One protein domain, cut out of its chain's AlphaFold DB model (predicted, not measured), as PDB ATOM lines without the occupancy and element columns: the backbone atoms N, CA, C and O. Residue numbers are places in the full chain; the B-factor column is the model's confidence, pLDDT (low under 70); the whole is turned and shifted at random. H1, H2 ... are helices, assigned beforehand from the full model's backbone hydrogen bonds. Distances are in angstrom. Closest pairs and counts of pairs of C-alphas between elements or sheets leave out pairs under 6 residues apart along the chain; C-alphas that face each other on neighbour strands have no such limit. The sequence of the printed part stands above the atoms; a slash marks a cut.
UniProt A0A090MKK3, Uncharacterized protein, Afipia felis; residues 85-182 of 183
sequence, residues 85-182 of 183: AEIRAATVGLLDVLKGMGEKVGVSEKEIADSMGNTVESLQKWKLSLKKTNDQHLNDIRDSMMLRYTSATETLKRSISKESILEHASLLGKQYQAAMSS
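This is residues 85 to 182 of the 183 residues of an uncharacterized protein of Afipia felis (UniProt A0A090MKK3). One helix, H1, is the core of this domain, and four others pack round it: long H4 crosses it on one side, H2 and H3 cover the opposite side and meet at a corner, and H5 runs nearly side by side with H1, the opposite way. The later residues of H4 and its link to H5 make one far end of the longest axis. The printed part has 98 residues, with five named helices in the order H1, H2, H3, H4, H5 and no named strand; the class is all helix. The whole is compact, with a radius of gyration of the C-alphas of 13.0 A, and spans 39 by 28 by 25 A.

Look first at the longest helix, H4, residues 136 to 156, which has a kink of 30 degrees near residue 146. It touches H1, residues 85 to 100, at a steep tilt of 42 degrees, the same way; the closest C-alphas are those of Gly 93 and Arg 142, 4.2 A apart. H1 is the hub, touching the four other helices. H5, residues 162 to 180, touches H1 at a shallow tilt of 15 degrees, opposite ways, and the closest C-alphas, of Ile 87 and Leu 172, are 6.3 A apart. H2, residues 105 to 116, touches H1 with H1's residues 95 to 99 alone, closest at the C-alphas of Lys 99 and Val 105, 6.2 A; the two form a helical hairpin. H3, residues 120 to 131, stands about perpendicular to H1, at 81 degrees, and touches its residues 88 to 92 alone, closest at the C-alphas of Val 92 and Lys 127, 6.1 A. H2 touches H5 at a steep tilt of 53 degrees, closest at the C-alphas of Met 116 and Gly 173, 4.0 A. The helix packing is mostly crossed. H4 is apart from H2 and from H5. In H1, H2, H3 and H5 every O i to N i+4 pair is within hydrogen-bond range; in H4, 15 of 17 are.

Find C-alpha 136 at (108.227, 85.068, 136.246); from there H4 runs 29.0 A to C-alpha 156. H1 begins at C-alpha 85, at (118.038, 89.700, 142.251), and is 22.8 A long. H2 is 16.3 A and H3 16.7 A long. H5 runs 26.9 A and ends at C-alpha 180, at (125.566, 91.853, 149.049).

The two C-alphas farthest apart are those of Lys 157 and Ser 182, 39.8 A. The printed part has no cut, and its four links are tight. Look for pLDDT under 70 at residues 148 to 160, 179 and 181 to 182; the mean of the printed part is 79.7.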
ATOM      1  N   ALA A  85     118.821  89.794 143.489       78.62
ATOM      2  CA  ALA A  85     118.038  89.700 142.251       78.62
ATOM      3  C   ALA A  85     116.684  90.430 142.332       78.62
ATOM      4  O   ALA A  85     116.345  91.191 141.425       78.62
ATOM      5  N   GLU A  86     115.947  90.262 143.425       81.00
ATOM      6  CA  GLU A  86     114.645  90.900 143.645       81.00
ATOM      7  C   GLU A  86     114.770  92.419 143.789       81.00
ATOM      8  O   GLU A  86     113.980  93.170 143.214       81.00
ATOM      9  N   ILE A  87     115.811  92.895 144.477       83.38
ATOM     10  CA  ILE A  87     116.068  94.334 144.616       83.38
ATOM     11  C   ILE A  87     116.400  94.963 143.257       83.38
ATOM     12  O   ILE A  87     115.922  96.056 142.934       83.38
ATOM     13  N   ARG A  88     117.163  94.256 142.414       86.94
ATOM     14  CA  ARG A  88     117.427  94.681 141.029       86.94
ATOM     15  C   ARG A  88     116.134  94.769 140.218       86.94
ATOM     16  O   ARG A  88     115.936  95.756 139.510       86.94
ATOM     17  N   ALA A  89     115.241  93.788 140.352       84.69
ATOM     18  CA  ALA A  89     113.937  93.783 139.687       84.69
ATOM     19  C   ALA A  89     113.056  94.967 140.111       84.69
ATOM     20  O   ALA A  89     112.540  95.693 139.257       84.69
ATOM     21  N   ALA A  90     112.954  95.219 141.418       86.12
ATOM     22  CA  ALA A  90     112.205  96.346 141.967       86.12
ATOM     23  C   ALA A  90     112.753  97.695 141.473       86.12
ATOM     24  O   ALA A  90     111.988  98.567 141.067       86.12
ATOM     25  N   THR A  91     114.079  97.840 141.430       89.06
ATOM     26  CA  THR A  91     114.752  99.054 140.944       89.06
ATOM     27  C   THR A  91     114.423  99.346 139.479       89.06
ATOM     28  O   THR A  91     114.108 100.482 139.121       89.06
ATOM     29  N   VAL A  92     114.453  98.323 138.619       90.19
ATOM     30  CA  VAL A  92     114.050  98.477 137.212       90.19
ATOM     31  C   VAL A  92     112.567  98.849 137.109       90.19
ATOM     32  O   VAL A  92     112.214  99.686 136.281       90.19
ATOM     33  N   GLY A  93     111.719  98.316 137.991       88.00
ATOM     34  CA  GLY A  93     110.317  98.722 138.096       88.00
ATOM     35  C   GLY A  93     110.141 100.210 138.427       88.00
ATOM     36  O   GLY A  93     109.313 100.873 137.811       88.00
ATOM     37  N   LEU A  94     110.949 100.778 139.332       89.31
ATOM     38  CA  LEU A  94     110.916 102.221 139.632       89.31
ATOM     39  C   LEU A  94     111.325 103.083 138.426       89.31
ATOM     40  O   LEU A  94     110.735 104.137 138.194       89.31
ATOM     41  N   LEU A  95     112.294 102.627 137.624       89.94
ATOM     42  CA  LEU A  95     112.661 103.304 136.374       89.94
ATOM     43  C   LEU A  95     111.505 103.310 135.367       89.94
ATOM     44  O   LEU A  95     111.286 104.317 134.690       89.94
ATOM     45  N   ASP A  96     110.761 102.208 135.273       88.69
ATOM     46  CA  ASP A  96     109.578 102.136 134.416       88.69
ATOM     47  C   ASP A  96     108.469 103.083 134.901       88.69
ATOM     48  O   ASP A  96     107.815 103.712 134.068       88.69
ATOM     49  N   VAL A  97     108.322 103.273 136.220       85.75
ATOM     50  CA  VAL A  97     107.389 104.260 136.799       85.75
ATOM     51  C   VAL A  97     107.771 105.677 136.389       85.75
ATOM     52  O   VAL A  97     106.927 106.394 135.853       85.75
ATOM     53  N   LEU A  98     109.035 106.077 136.566       86.06
ATOM     54  CA  LEU A  98     109.502 107.413 136.167       86.06
ATOM     55  C   LEU A  98     109.318 107.648 134.665       86.06
ATOM     56  O   LEU A  98     108.850 108.708 134.246       86.06
ATOM     57  N   LYS A  99     109.601 106.632 133.843       86.38
ATOM     58  CA  LYS A  99     109.333 106.691 132.403       86.38
ATOM     59  C   LYS A  99     107.836 106.851 132.110       86.38
ATOM     60  O   LYS A  99     107.475 107.634 131.234       86.38
ATOM     61  N   GLY A 100     106.973 106.133 132.828       82.12
ATOM     62  CA  GLY A 100     105.516 106.255 132.731       82.12
ATOM     63  C   GLY A 100     104.994 107.637 133.136       82.12
ATOM     64  O   GLY A 100     103.994 108.092 132.589       82.12
ATOM     65  N   MET A 101     105.704 108.337 134.026       80.75
ATOM     66  CA  MET A 101     105.430 109.730 134.403       80.75
ATOM     67  C   MET A 101     105.920 110.756 133.364       80.75
ATOM     68  O   MET A 101     105.650 111.945 133.515       80.75
ATOM     69  N   GLY A 102     106.613 110.323 132.306       81.88
ATOM     70  CA  GLY A 102     107.140 111.201 131.257       81.88
ATOM     71  C   GLY A 102     108.525 111.785 131.552       81.88
ATOM     72  O   GLY A 102     108.981 112.667 130.823       81.88
ATOM     73  N   GLU A 103     109.218 111.300 132.586       84.31
ATOM     74  CA  GLU A 103     110.578 111.742 132.894       84.31
ATOM     75  C   GLU A 103     111.578 111.302 131.811       84.31
ATOM     76  O   GLU A 103     111.447 110.257 131.160       84.31
ATOM     77  N   LYS A 104     112.634 112.101 131.619       85.00
ATOM     78  CA  LYS A 104     113.701 111.768 130.668       85.00
ATOM     79  C   LYS A 104     114.508 110.583 131.194       85.00
ATOM     80  O   LYS A 104     115.201 110.708 132.196       85.00
ATOM     81  N   VAL A 105     114.512 109.482 130.440       79.75
ATOM     82  CA  VAL A 105     115.144 108.203 130.824       79.75
ATOM     83  C   VAL A 105     116.570 108.367 131.364       79.75
ATOM     84  O   VAL A 105     116.875 107.832 132.420       79.75
ATOM     85  N   GLY A 106     117.431 109.136 130.688       82.94
ATOM     86  CA  GLY A 106     118.817 109.332 131.136       82.94
ATOM     87  C   GLY A 106     118.953 110.120 132.446       82.94
ATOM     88  O   GLY A 106     119.893 109.894 133.199       82.94
ATOM     89  N   VAL A 107     118.009 111.020 132.738       85.69
ATOM     90  CA  VAL A 107     117.971 111.775 134.001       85.69
ATOM     91  C   VAL A 107     117.486 110.864 135.128       85.69
ATOM     92  O   VAL A 107     118.132 110.789 136.165       85.69
ATOM     93  N   SER A 108     116.429 110.090 134.884       87.19
ATOM     94  CA  SER A 108     115.880 109.138 135.854       87.19
ATOM     95  C   SER A 108     116.847 108.005 136.203       87.19
ATOM     96  O   SER A 108     116.947 107.625 137.366       87.19
ATOM     97  N   GLU A 109     117.582 107.475 135.217       90.00
ATOM     98  CA  GLU A 109     118.634 106.476 135.454       90.00
ATOM     99  C   GLU A 109     119.738 107.044 136.353       90.00
ATOM    100  O   GLU A 109     120.188 106.357 137.268       90.00
ATOM    101  N   LYS A 110     120.125 108.309 136.146       91.62
ATOM    102  CA  LYS A 110     121.110 108.985 136.991       91.62
ATOM    103  C   LYS A 110     120.593 109.212 138.413       91.62
ATOM    104  O   LYS A 110     121.267 108.841 139.362       91.62
ATOM    105  N   GLU A 111     119.395 109.762 138.571       90.25
ATOM    106  CA  GLU A 111     118.841 110.085 139.892       90.25
ATOM    107  C   GLU A 111     118.577 108.838 140.744       90.25
ATOM    108  O   GLU A 111     118.828 108.856 141.949       90.25
ATOM    109  N   ILE A 112     118.110 107.739 140.137       89.50
ATOM    110  CA  ILE A 112     117.961 106.462 140.844       89.50
ATOM    111  C   ILE A 112     119.330 105.884 141.210       89.50
ATOM    112  O   ILE A 112     119.495 105.420 142.337       89.50
ATOM    113  N   ALA A 113     120.312 105.932 140.303       90.00
ATOM    114  CA  ALA A 113     121.668 105.463 140.587       90.00
ATOM    115  C   ALA A 113     122.284 106.230 141.768       90.00
ATOM    116  O   ALA A 113     122.732 105.609 142.734       90.00
ATOM    117  N   ASP A 114     122.203 107.562 141.732       91.06
ATOM    118  CA  ASP A 114     122.683 108.452 142.790       91.06
ATOM    119  C   ASP A 114     121.958 108.161 144.116       91.06
ATOM    120  O   ASP A 114     122.601 107.990 145.153       91.06
ATOM    121  N   SER A 115     120.628 108.010 144.087       87.88
ATOM    122  CA  SER A 115     119.822 107.719 145.286       87.88
ATOM    123  C   SER A 115     120.161 106.367 145.917       87.88
ATOM    124  O   SER A 115     120.133 106.229 147.141       87.88
ATOM    125  N   MET A 116     120.488 105.369 145.094       85.62
ATOM    126  CA  MET A 116     120.880 104.031 145.540       85.62
ATOM    127  C   MET A 116     122.341 103.930 145.985       85.62
ATOM    128  O   MET A 116     122.713 102.919 146.582       85.62
ATOM    129  N   GLY A 117     123.180 104.918 145.661       85.75
ATOM    130  CA  GLY A 117     124.630 104.802 145.803       85.75
ATOM    131  C   GLY A 117     125.228 103.755 144.858       85.75
ATOM    132  O   GLY A 117     126.102 102.988 145.263       85.75
ATOM    133  N   ASN A 118     124.730 103.677 143.621       87.94
ATOM    134  CA  ASN A 118     125.198 102.746 142.592       87.94
ATOM    135  C   ASN A 118     125.519 103.482 141.278       87.94
ATOM    136  O   ASN A 118     125.269 104.675 141.146       87.94
ATOM    137  N   THR A 119     126.083 102.790 140.288       90.12
ATOM    138  CA  THR A 119     126.407 103.369 138.977       90.12
ATOM    139  C   THR A 119     125.275 103.174 137.970       90.12
ATOM    140  O   THR A 119     124.590 102.148 137.951       90.12
ATOM    141  N   VAL A 120     125.121 104.139 137.059       90.88
ATOM    142  CA  VAL A 120     124.161 104.061 135.940       90.88
ATOM    143  C   VAL A 120     124.412 102.820 135.078       90.88
ATOM    144  O   VAL A 120     123.479 102.138 134.661       90.88
ATOM    145  N   GLU A 121     125.677 102.469 134.864       90.31
ATOM    146  CA  GLU A 121     126.083 101.277 134.113       90.31
ATOM    147  C   GLU A 121     125.562  99.983 134.753       90.31
ATOM    148  O   GLU A 121     125.136  99.064 134.049       90.31
ATOM    149  N   SER A 122     125.557  99.908 136.088       88.19
ATOM    150  CA  SER A 122     125.005  98.765 136.820       88.19
ATOM    151  C   SER A 122     123.499  98.657 136.611       88.19
ATOM    152  O   SER A 122     123.015  97.575 136.273       88.19
ATOM    153  N   LEU A 123     122.766  99.774 136.689       89.00
ATOM    154  CA  LEU A 123     121.328  99.799 136.395       89.00
ATOM    155  C   LEU A 123     121.025  99.339 134.965       89.00
ATOM    156  O   LEU A 123     120.111  98.543 134.740       89.00
ATOM    157  N   GLN A 124     121.815  99.794 133.991       88.88
ATOM    158  CA  GLN A 124     121.658  99.388 132.594       88.88
ATOM    159  C   GLN A 124     121.910  97.889 132.406       88.88
ATOM    160  O   GLN A 124     121.138  97.218 131.714       88.88
ATOM    161  N   LYS A 125     122.929  97.327 133.069       89.56
ATOM    162  CA  LYS A 125     123.172  95.876 133.081       89.56
ATOM    163  C   LYS A 125     122.000  95.110 133.692       89.56
ATOM    164  O   LYS A 125     121.590  94.101 133.122       89.56
ATOM    165  N   TRP A 126     121.429  95.589 134.794       89.62
ATOM    166  CA  TRP A 126     120.279  94.946 135.440       89.62
ATOM    167  C   TRP A 126     119.043  94.959 134.547       89.62
ATOM    168  O   TRP A 126     118.377  93.942 134.380       89.62
ATOM    169  N   LYS A 127     118.773  96.085 133.888       88.69
ATOM    170  CA  LYS A 127     117.690  96.207 132.905       88.69
ATOM    171  C   LYS A 127     117.858  95.217 131.752       88.69
ATOM    172  O   LYS A 127     116.884  94.612 131.313       88.69
ATOM    173  N   LEU A 128     119.086  95.031 131.267       88.12
ATOM    174  CA  LEU A 128     119.388  94.041 130.232       88.12
ATOM    175  C   LEU A 128     119.249  92.602 130.741       88.12
ATOM    176  O   LEU A 128     118.735  91.766 130.000       88.12
ATOM    177  N   SER A 129     119.675  92.303 131.972       85.62
ATOM    178  CA  SER A 129     119.542  90.956 132.542       85.62
ATOM    179  C   SER A 129     118.081  90.591 132.791       85.62
ATOM    180  O   SER A 129     117.666  89.493 132.442       85.62
ATOM    181  N   LEU A 130     117.283  91.525 133.312       83.62
ATOM    182  CA  LEU A 130     115.847  91.340 133.539       83.62
ATOM    183  C   LEU A 130     115.067  91.174 132.234       83.62
ATOM    184  O   LEU A 130     114.190  90.332 132.160       83.62
ATOM    185  N   LYS A 131     115.427  91.882 131.158       82.38
ATOM    186  CA  LYS A 131     114.803  91.650 129.841       82.38
ATOM    187  C   LYS A 131     115.037  90.248 129.276       82.38
ATOM    188  O   LYS A 131     114.296  89.829 128.396       82.38
ATOM    189  N   LYS A 132     116.102  89.575 129.713       81.00
ATOM    190  CA  LYS A 132     116.487  88.237 129.247       81.00
ATOM    191  C   LYS A 132     116.070  87.133 130.216       81.00
ATOM    192  O   LYS A 132     116.298  85.967 129.908       81.00
ATOM    193  N   THR A 133     115.532  87.482 131.385       79.19
ATOM    194  CA  THR A 133     115.134  86.487 132.377       79.19
ATOM    195  C   THR A 133     113.773  85.899 132.017       79.19
ATOM    196  O   THR A 133     112.845  86.638 131.694       79.19
ATOM    197  N   ASN A 134     113.648  84.574 132.114       78.50
ATOM    198  CA  ASN A 134     112.356  83.877 132.072       78.50
ATOM    199  C   ASN A 134     111.767  83.680 133.479       78.50
ATOM    200  O   ASN A 134     110.768  82.988 133.645       78.50
ATOM    201  N   ASP A 135     112.405  84.258 134.498       76.88
ATOM    202  CA  ASP A 135     111.928  84.193 135.871       76.88
ATOM    203  C   ASP A 135     110.682  85.072 136.041       76.88
ATOM    204  O   ASP A 135     110.761  86.305 136.107       76.88
ATOM    205  N   GLN A 136     109.521  84.414 136.093       74.25
ATOM    206  CA  GLN A 136     108.227  85.068 136.246       74.25
ATOM    207  C   GLN A 136     108.146  85.874 137.547       74.25
ATOM    208  O   GLN A 136     107.585  86.965 137.547       74.25
ATOM    209  N   HIS A 137     108.767  85.404 138.630       74.06
ATOM    210  CA  HIS A 137     108.720  86.082 139.926       74.06
ATOM    211  C   HIS A 137     109.444  87.433 139.889       74.06
ATOM    212  O   HIS A 137     108.936  88.436 140.394       74.06
ATOM    213  N   LEU A 138     110.600  87.507 139.223       76.31
ATOM    214  CA  LEU A 138     111.319  88.776 139.049       76.31
ATOM    215  C   LEU A 138     110.553  89.760 138.153       76.31
ATOM    216  O   LEU A 138     110.556  90.966 138.417       76.31
ATOM    217  N   ASN A 139     109.873  89.259 137.122       79.12
ATOM    218  CA  ASN A 139     109.010  90.084 136.278       79.12
ATOM    219  C   ASN A 139     107.799  90.611 137.063       79.12
ATOM    220  O   ASN A 139     107.519  91.808 137.013       79.12
ATOM    221  N   ASP A 140     107.170  89.775 137.888       76.44
ATOM    222  CA  ASP A 140     106.058  90.179 138.751       76.44
ATOM    223  C   ASP A 140     106.483  91.261 139.757       76.44
ATOM    224  O   ASP A 140     105.741  92.214 140.008       76.44
ATOM    225  N   ILE A 141     107.689  91.160 140.328       78.19
ATOM    226  CA  ILE A 141     108.232  92.190 141.228       78.19
ATOM    227  C   ILE A 141     108.382  93.525 140.499       78.19
ATOM    228  O   ILE A 141     107.940  94.554 141.024       78.19
ATOM    229  N   ARG A 142     108.969  93.516 139.298       83.88
ATOM    230  CA  ARG A 142     109.129  94.709 138.460       83.88
ATOM    231  C   ARG A 142     107.773  95.348 138.147       83.88
ATOM    232  O   ARG A 142     107.581  96.534 138.424       83.88
ATOM    233  N   ASP A 143     106.823  94.562 137.652       80.56
ATOM    234  CA  ASP A 143     105.495  95.039 137.247       80.56
ATOM    235  C   ASP A 143     104.661  95.512 138.445       80.56
ATOM    236  O   ASP A 143     103.886  96.473 138.350       80.56
ATOM    237  N   SER A 144     104.874  94.916 139.623       77.50
ATOM    238  CA  SER A 144     104.206  95.350 140.850       77.50
ATOM    239  C   SER A 144     104.523  96.802 141.217       77.50
ATOM    240  O   SER A 144     103.674  97.466 141.814       77.50
ATOM    241  N   MET A 145     105.695  97.331 140.842       80.25
ATOM    242  CA  MET A 145     106.040  98.735 141.097       80.25
ATOM    243  C   MET A 145     105.147  99.671 140.285       80.25
ATOM    244  O   MET A 145     104.555 100.591 140.848       80.25
ATOM    245  N   MET A 146     104.952  99.378 138.998       77.44
ATOM    246  CA  MET A 146     104.033 100.132 138.143       77.44
ATOM    247  C   MET A 146     102.619 100.148 138.717       77.44
ATOM    248  O   MET A 146     102.021 101.220 138.841       77.44
ATOM    249  N   LEU A 147     102.108  98.986 139.134       71.25
ATOM    250  CA  LEU A 147     100.774  98.852 139.728       71.25
ATOM    251  C   LEU A 147     100.625  99.628 141.042       71.25
ATOM    252  O   LEU A 147      99.592 100.259 141.272       71.25
ATOM    253  N   ARG A 148     101.634  99.618 141.920       68.62
ATOM    254  CA  ARG A 148     101.585 100.361 143.193       68.62
ATOM    255  C   ARG A 148     101.441 101.849 142.969       68.62
ATOM    256  O   ARG A 148     100.603 102.486 143.602       68.62
ATOM    257  N   TYR A 149     102.246 102.381 142.063       69.06
ATOM    258  CA  TYR A 149     102.257 103.802 141.811       69.06
ATOM    259  C   TYR A 149     100.988 104.210 141.026       69.06
ATOM    260  O   TYR A 149     100.214 105.037 141.510       69.06
ATOM    261  N   THR A 150     100.626 103.533 139.937       66.31
ATOM    262  CA  THR A 150      99.367 103.836 139.216       66.31
ATOM    263  C   THR A 150      98.104 103.694 140.085       66.31
ATOM    264  O   THR A 150      97.218 104.554 140.055       66.31
ATOM    265  N   SER A 151      98.024 102.675 140.946       58.38
ATOM    266  CA  SER A 151      96.881 102.518 141.858       58.38
ATOM    267  C   SER A 151      96.844 103.562 142.981       58.38
ATOM    268  O   SER A 151      95.751 103.915 143.440       58.38
ATOM    269  N   ALA A 152      97.996 104.084 143.421       56.03
ATOM    270  CA  ALA A 152      98.072 105.178 144.387       56.03
ATOM    271  C   ALA A 152      97.498 106.480 143.805       56.03
ATOM    272  O   ALA A 152      96.692 107.132 144.478       56.03
ATOM    273  N   THR A 153      97.812 106.802 142.545       56.19
ATOM    274  CA  THR A 153      97.224 107.956 141.840       56.19
ATOM    275  C   THR A 153      95.711 107.852 141.705       56.19
ATOM    276  O   THR A 153      95.000 108.814 141.986       56.19
ATOM    277  N   GLU A 154      95.192 106.680 141.338       53.75
ATOM    278  CA  GLU A 154      93.760 106.508 141.073       53.75
ATOM    279  C   GLU A 154      92.916 106.391 142.348       53.75
ATOM    280  O   GLU A 154      91.803 106.909 142.413       53.75
ATOM    281  N   THR A 155      93.428 105.701 143.372       51.75
ATOM    282  CA  THR A 155      92.640 105.369 144.571       51.75
ATOM    283  C   THR A 155      92.708 106.466 145.626       51.75
ATOM    284  O   THR A 155      91.719 106.732 146.301       51.75
ATOM    285  N   LEU A 156      93.878 107.085 145.797       51.25
ATOM    286  CA  LEU A 156      94.102 108.073 146.854       51.25
ATOM    287  C   LEU A 156      94.065 109.511 146.326       51.25
ATOM    288  O   LEU A 156      94.197 110.432 147.128       51.25
ATOM    289  N   LYS A 157      93.913 109.712 145.003       54.56
ATOM    290  CA  LYS A 157      94.065 111.014 144.323       54.56
ATOM    291  C   LYS A 157      95.339 111.761 144.740       54.56
ATOM    292  O   LYS A 157      95.401 112.985 144.679       54.56
ATOM    293  N   ARG A 158      96.354 111.030 145.205       53.88
ATOM    294  CA  ARG A 158      97.648 111.593 145.578       53.88
ATOM    295  C   ARG A 158      98.502 111.617 144.326       53.88
ATOM    296  O   ARG A 158      98.660 110.583 143.678       53.88
ATOM    297  N   SER A 159      99.039 112.784 143.986       60.44
ATOM    298  CA  SER A 159     100.094 112.865 142.987       60.44
ATOM    299  C   SER A 159     101.287 112.081 143.511       60.44
ATOM    300  O   SER A 159     101.758 112.304 144.626       60.44
ATOM    301  N   ILE A 160     101.755 111.126 142.718       69.31
ATOM    302  CA  ILE A 160     103.029 110.481 142.997       69.31
ATOM    303  C   ILE A 160     104.092 111.520 142.748       69.31
ATOM    304  O   ILE A 160     104.242 112.004 141.625       69.31
ATOM    305  N   SER A 161     104.786 111.886 143.811       79.19
ATOM    306  CA  SER A 161     105.920 112.775 143.703       79.19
ATOM    307  C   SER A 161     107.145 111.968 143.290       79.19
ATOM    308  O   SER A 161     107.330 110.811 143.690       79.19
ATOM    309  N   LYS A 162     107.987 112.587 142.471       82.38
ATOM    310  CA  LYS A 162     109.272 112.021 142.065       82.38
ATOM    311  C   LYS A 162     110.147 111.748 143.290       82.38
ATOM    312  O   LYS A 162     110.804 110.717 143.364       82.38
ATOM    313  N   GLU A 163     110.062 112.617 144.288       81.38
ATOM    314  CA  GLU A 163     110.746 112.513 145.574       81.38
ATOM    315  C   GLU A 163     110.411 111.197 146.287       81.38
ATOM    316  O   GLU A 163     111.316 110.503 146.733       81.38
ATOM    317  N   SER A 164     109.138 110.783 146.305       80.81
ATOM    318  CA  SER A 164     108.729 109.517 146.932       80.81
ATOM    319  C   SER A 164     109.309 108.288 146.218       80.81
ATOM    320  O   SER A 164     109.612 107.277 146.857       80.81
ATOM    321  N   ILE A 165     109.488 108.357 144.896       83.75
ATOM    322  CA  ILE A 165     110.139 107.288 144.124       83.75
ATOM    323  C   ILE A 165     111.638 107.239 144.443       83.75
ATOM    324  O   ILE A 165     112.186 106.152 144.628       83.75
ATOM    325  N   LEU A 166     112.298 108.395 144.543       85.00
ATOM    326  CA  LEU A 166     113.724 108.482 144.871       85.00
ATOM    327  C   LEU A 166     114.016 108.049 146.317       85.00
ATOM    328  O   LEU A 166     115.000 107.350 146.559       85.00
ATOM    329  N   GLU A 167     113.137 108.365 147.269       80.94
ATOM    330  CA  GLU A 167     113.216 107.845 148.641       80.94
ATOM    331  C   GLU A 167     113.129 106.313 148.669       80.94
ATOM    332  O   GLU A 167     113.925 105.648 149.341       80.94
ATOM    333  N   HIS A 168     112.207 105.736 147.893       82.12
ATOM    334  CA  HIS A 168     112.077 104.285 147.769       82.12
ATOM    335  C   HIS A 168     113.316 103.664 147.104       82.12
ATOM    336  O   HIS A 168     113.810 102.637 147.572       82.12
ATOM    337  N   ALA A 169     113.876 104.311 146.077       84.38
ATOM    338  CA  ALA A 169     115.144 103.898 145.481       84.38
ATOM    339  C   ALA A 169     116.280 103.911 146.518       84.38
ATOM    340  O   ALA A 169     117.027 102.940 146.620       84.38
ATOM    341  N   SER A 170     116.375 104.943 147.360       80.94
ATOM    342  CA  SER A 170     117.388 105.003 148.421       80.94
ATOM    343  C   SER A 170     117.262 103.862 149.434       80.94
ATOM    344  O   SER A 170     118.265 103.263 149.834       80.94
ATOM    345  N   LEU A 171     116.032 103.495 149.810       81.00
ATOM    346  CA  LEU A 171     115.786 102.340 150.675       81.00
ATOM    347  C   LEU A 171     116.251 101.031 150.019       81.00
ATOM    348  O   LEU A 171     116.939 100.239 150.666       81.00
ATOM    349  N   LEU A 172     115.934 100.830 148.736       81.88
ATOM    350  CA  LEU A 172     116.393  99.667 147.973       81.88
ATOM    351  C   LEU A 172     117.923  99.621 147.870       81.88
ATOM    352  O   LEU A 172     118.502  98.545 147.977       81.88
ATOM    353  N   GLY A 173     118.594 100.769 147.727       79.50
ATOM    354  CA  GLY A 173     120.059 100.852 147.740       79.50
ATOM    355  C   GLY A 173     120.669 100.321 149.039       79.50
ATOM    356  O   GLY A 173     121.568  99.478 149.007       79.50
ATOM    357  N   LYS A 174     120.122 100.730 150.190       80.12
ATOM    358  CA  LYS A 174     120.553 100.230 151.511       80.12
ATOM    359  C   LYS A 174     120.320  98.726 151.657       80.12
ATOM    360  O   LYS A 174     121.191  98.013 152.153       80.12
ATOM    361  N   GLN A 175     119.167  98.235 151.204       78.19
ATOM    362  CA  GLN A 175     118.855  96.803 151.225       78.19
ATOM    363  C   GLN A 175     119.788  96.006 150.311       78.19
ATOM    364  O   GLN A 175     120.227  94.921 150.684       78.19
ATOM    365  N   TYR A 176     120.134  96.553 149.144       81.25
ATOM    366  CA  TYR A 176     121.034  95.908 148.193       81.25
ATOM    367  C   TYR A 176     122.432  95.738 148.784       81.25
ATOM    368  O   TYR A 176     123.000  94.651 148.720       81.25
ATOM    369  N   GLN A 177     122.967  96.789 149.409       79.94
ATOM    370  CA  GLN A 177     124.261  96.731 150.091       79.94
ATOM    371  C   GLN A 177     124.258  95.702 151.231       79.94
ATOM    372  O   GLN A 177     125.213  94.940 151.367       79.94
ATOM    373  N   ALA A 178     123.173  95.629 152.011       73.62
ATOM    374  CA  ALA A 178     123.021  94.638 153.076       73.62
ATOM    375  C   ALA A 178     122.957  93.196 152.538       73.62
ATOM    376  O   ALA A 178     123.612  92.310 153.087       73.62
ATOM    377  N   ALA A 179     122.219  92.969 151.446       69.38
ATOM    378  CA  ALA A 179     122.128  91.664 150.793       69.38
ATOM    379  C   ALA A 179     123.489  91.216 150.235       69.38
ATOM    380  O   ALA A 179     123.899  90.087 150.462       69.38
ATOM    381  N   MET A 180     124.228  92.124 149.591       73.38
ATOM    382  CA  MET A 180     125.566  91.853 149.049       73.38
ATOM    383  C   MET A 180     126.651  91.650 150.122       73.38
ATOM    384  O   MET A 180     127.716  91.145 149.798       73.38
ATOM    385  N   SER A 181     126.418  92.081 151.366       68.19
ATOM    386  CA  SER A 181     127.372  91.924 152.481       68.19
ATOM    387  C   SER A 181     127.143  90.646 153.298       68.19
ATOM    388  O   SER A 181     127.884  90.389 154.244       68.19
ATOM    389  N   SER A 182     126.072  89.906 152.992       53.94
ATOM    390  CA  SER A 182     125.660  88.690 153.707       53.94
ATOM    391  C   SER A 182     125.985  87.398 152.941       53.94
ATOM    392  O   SER A 182     125.783  86.319 153.498       53.94
TER     393      SER A 182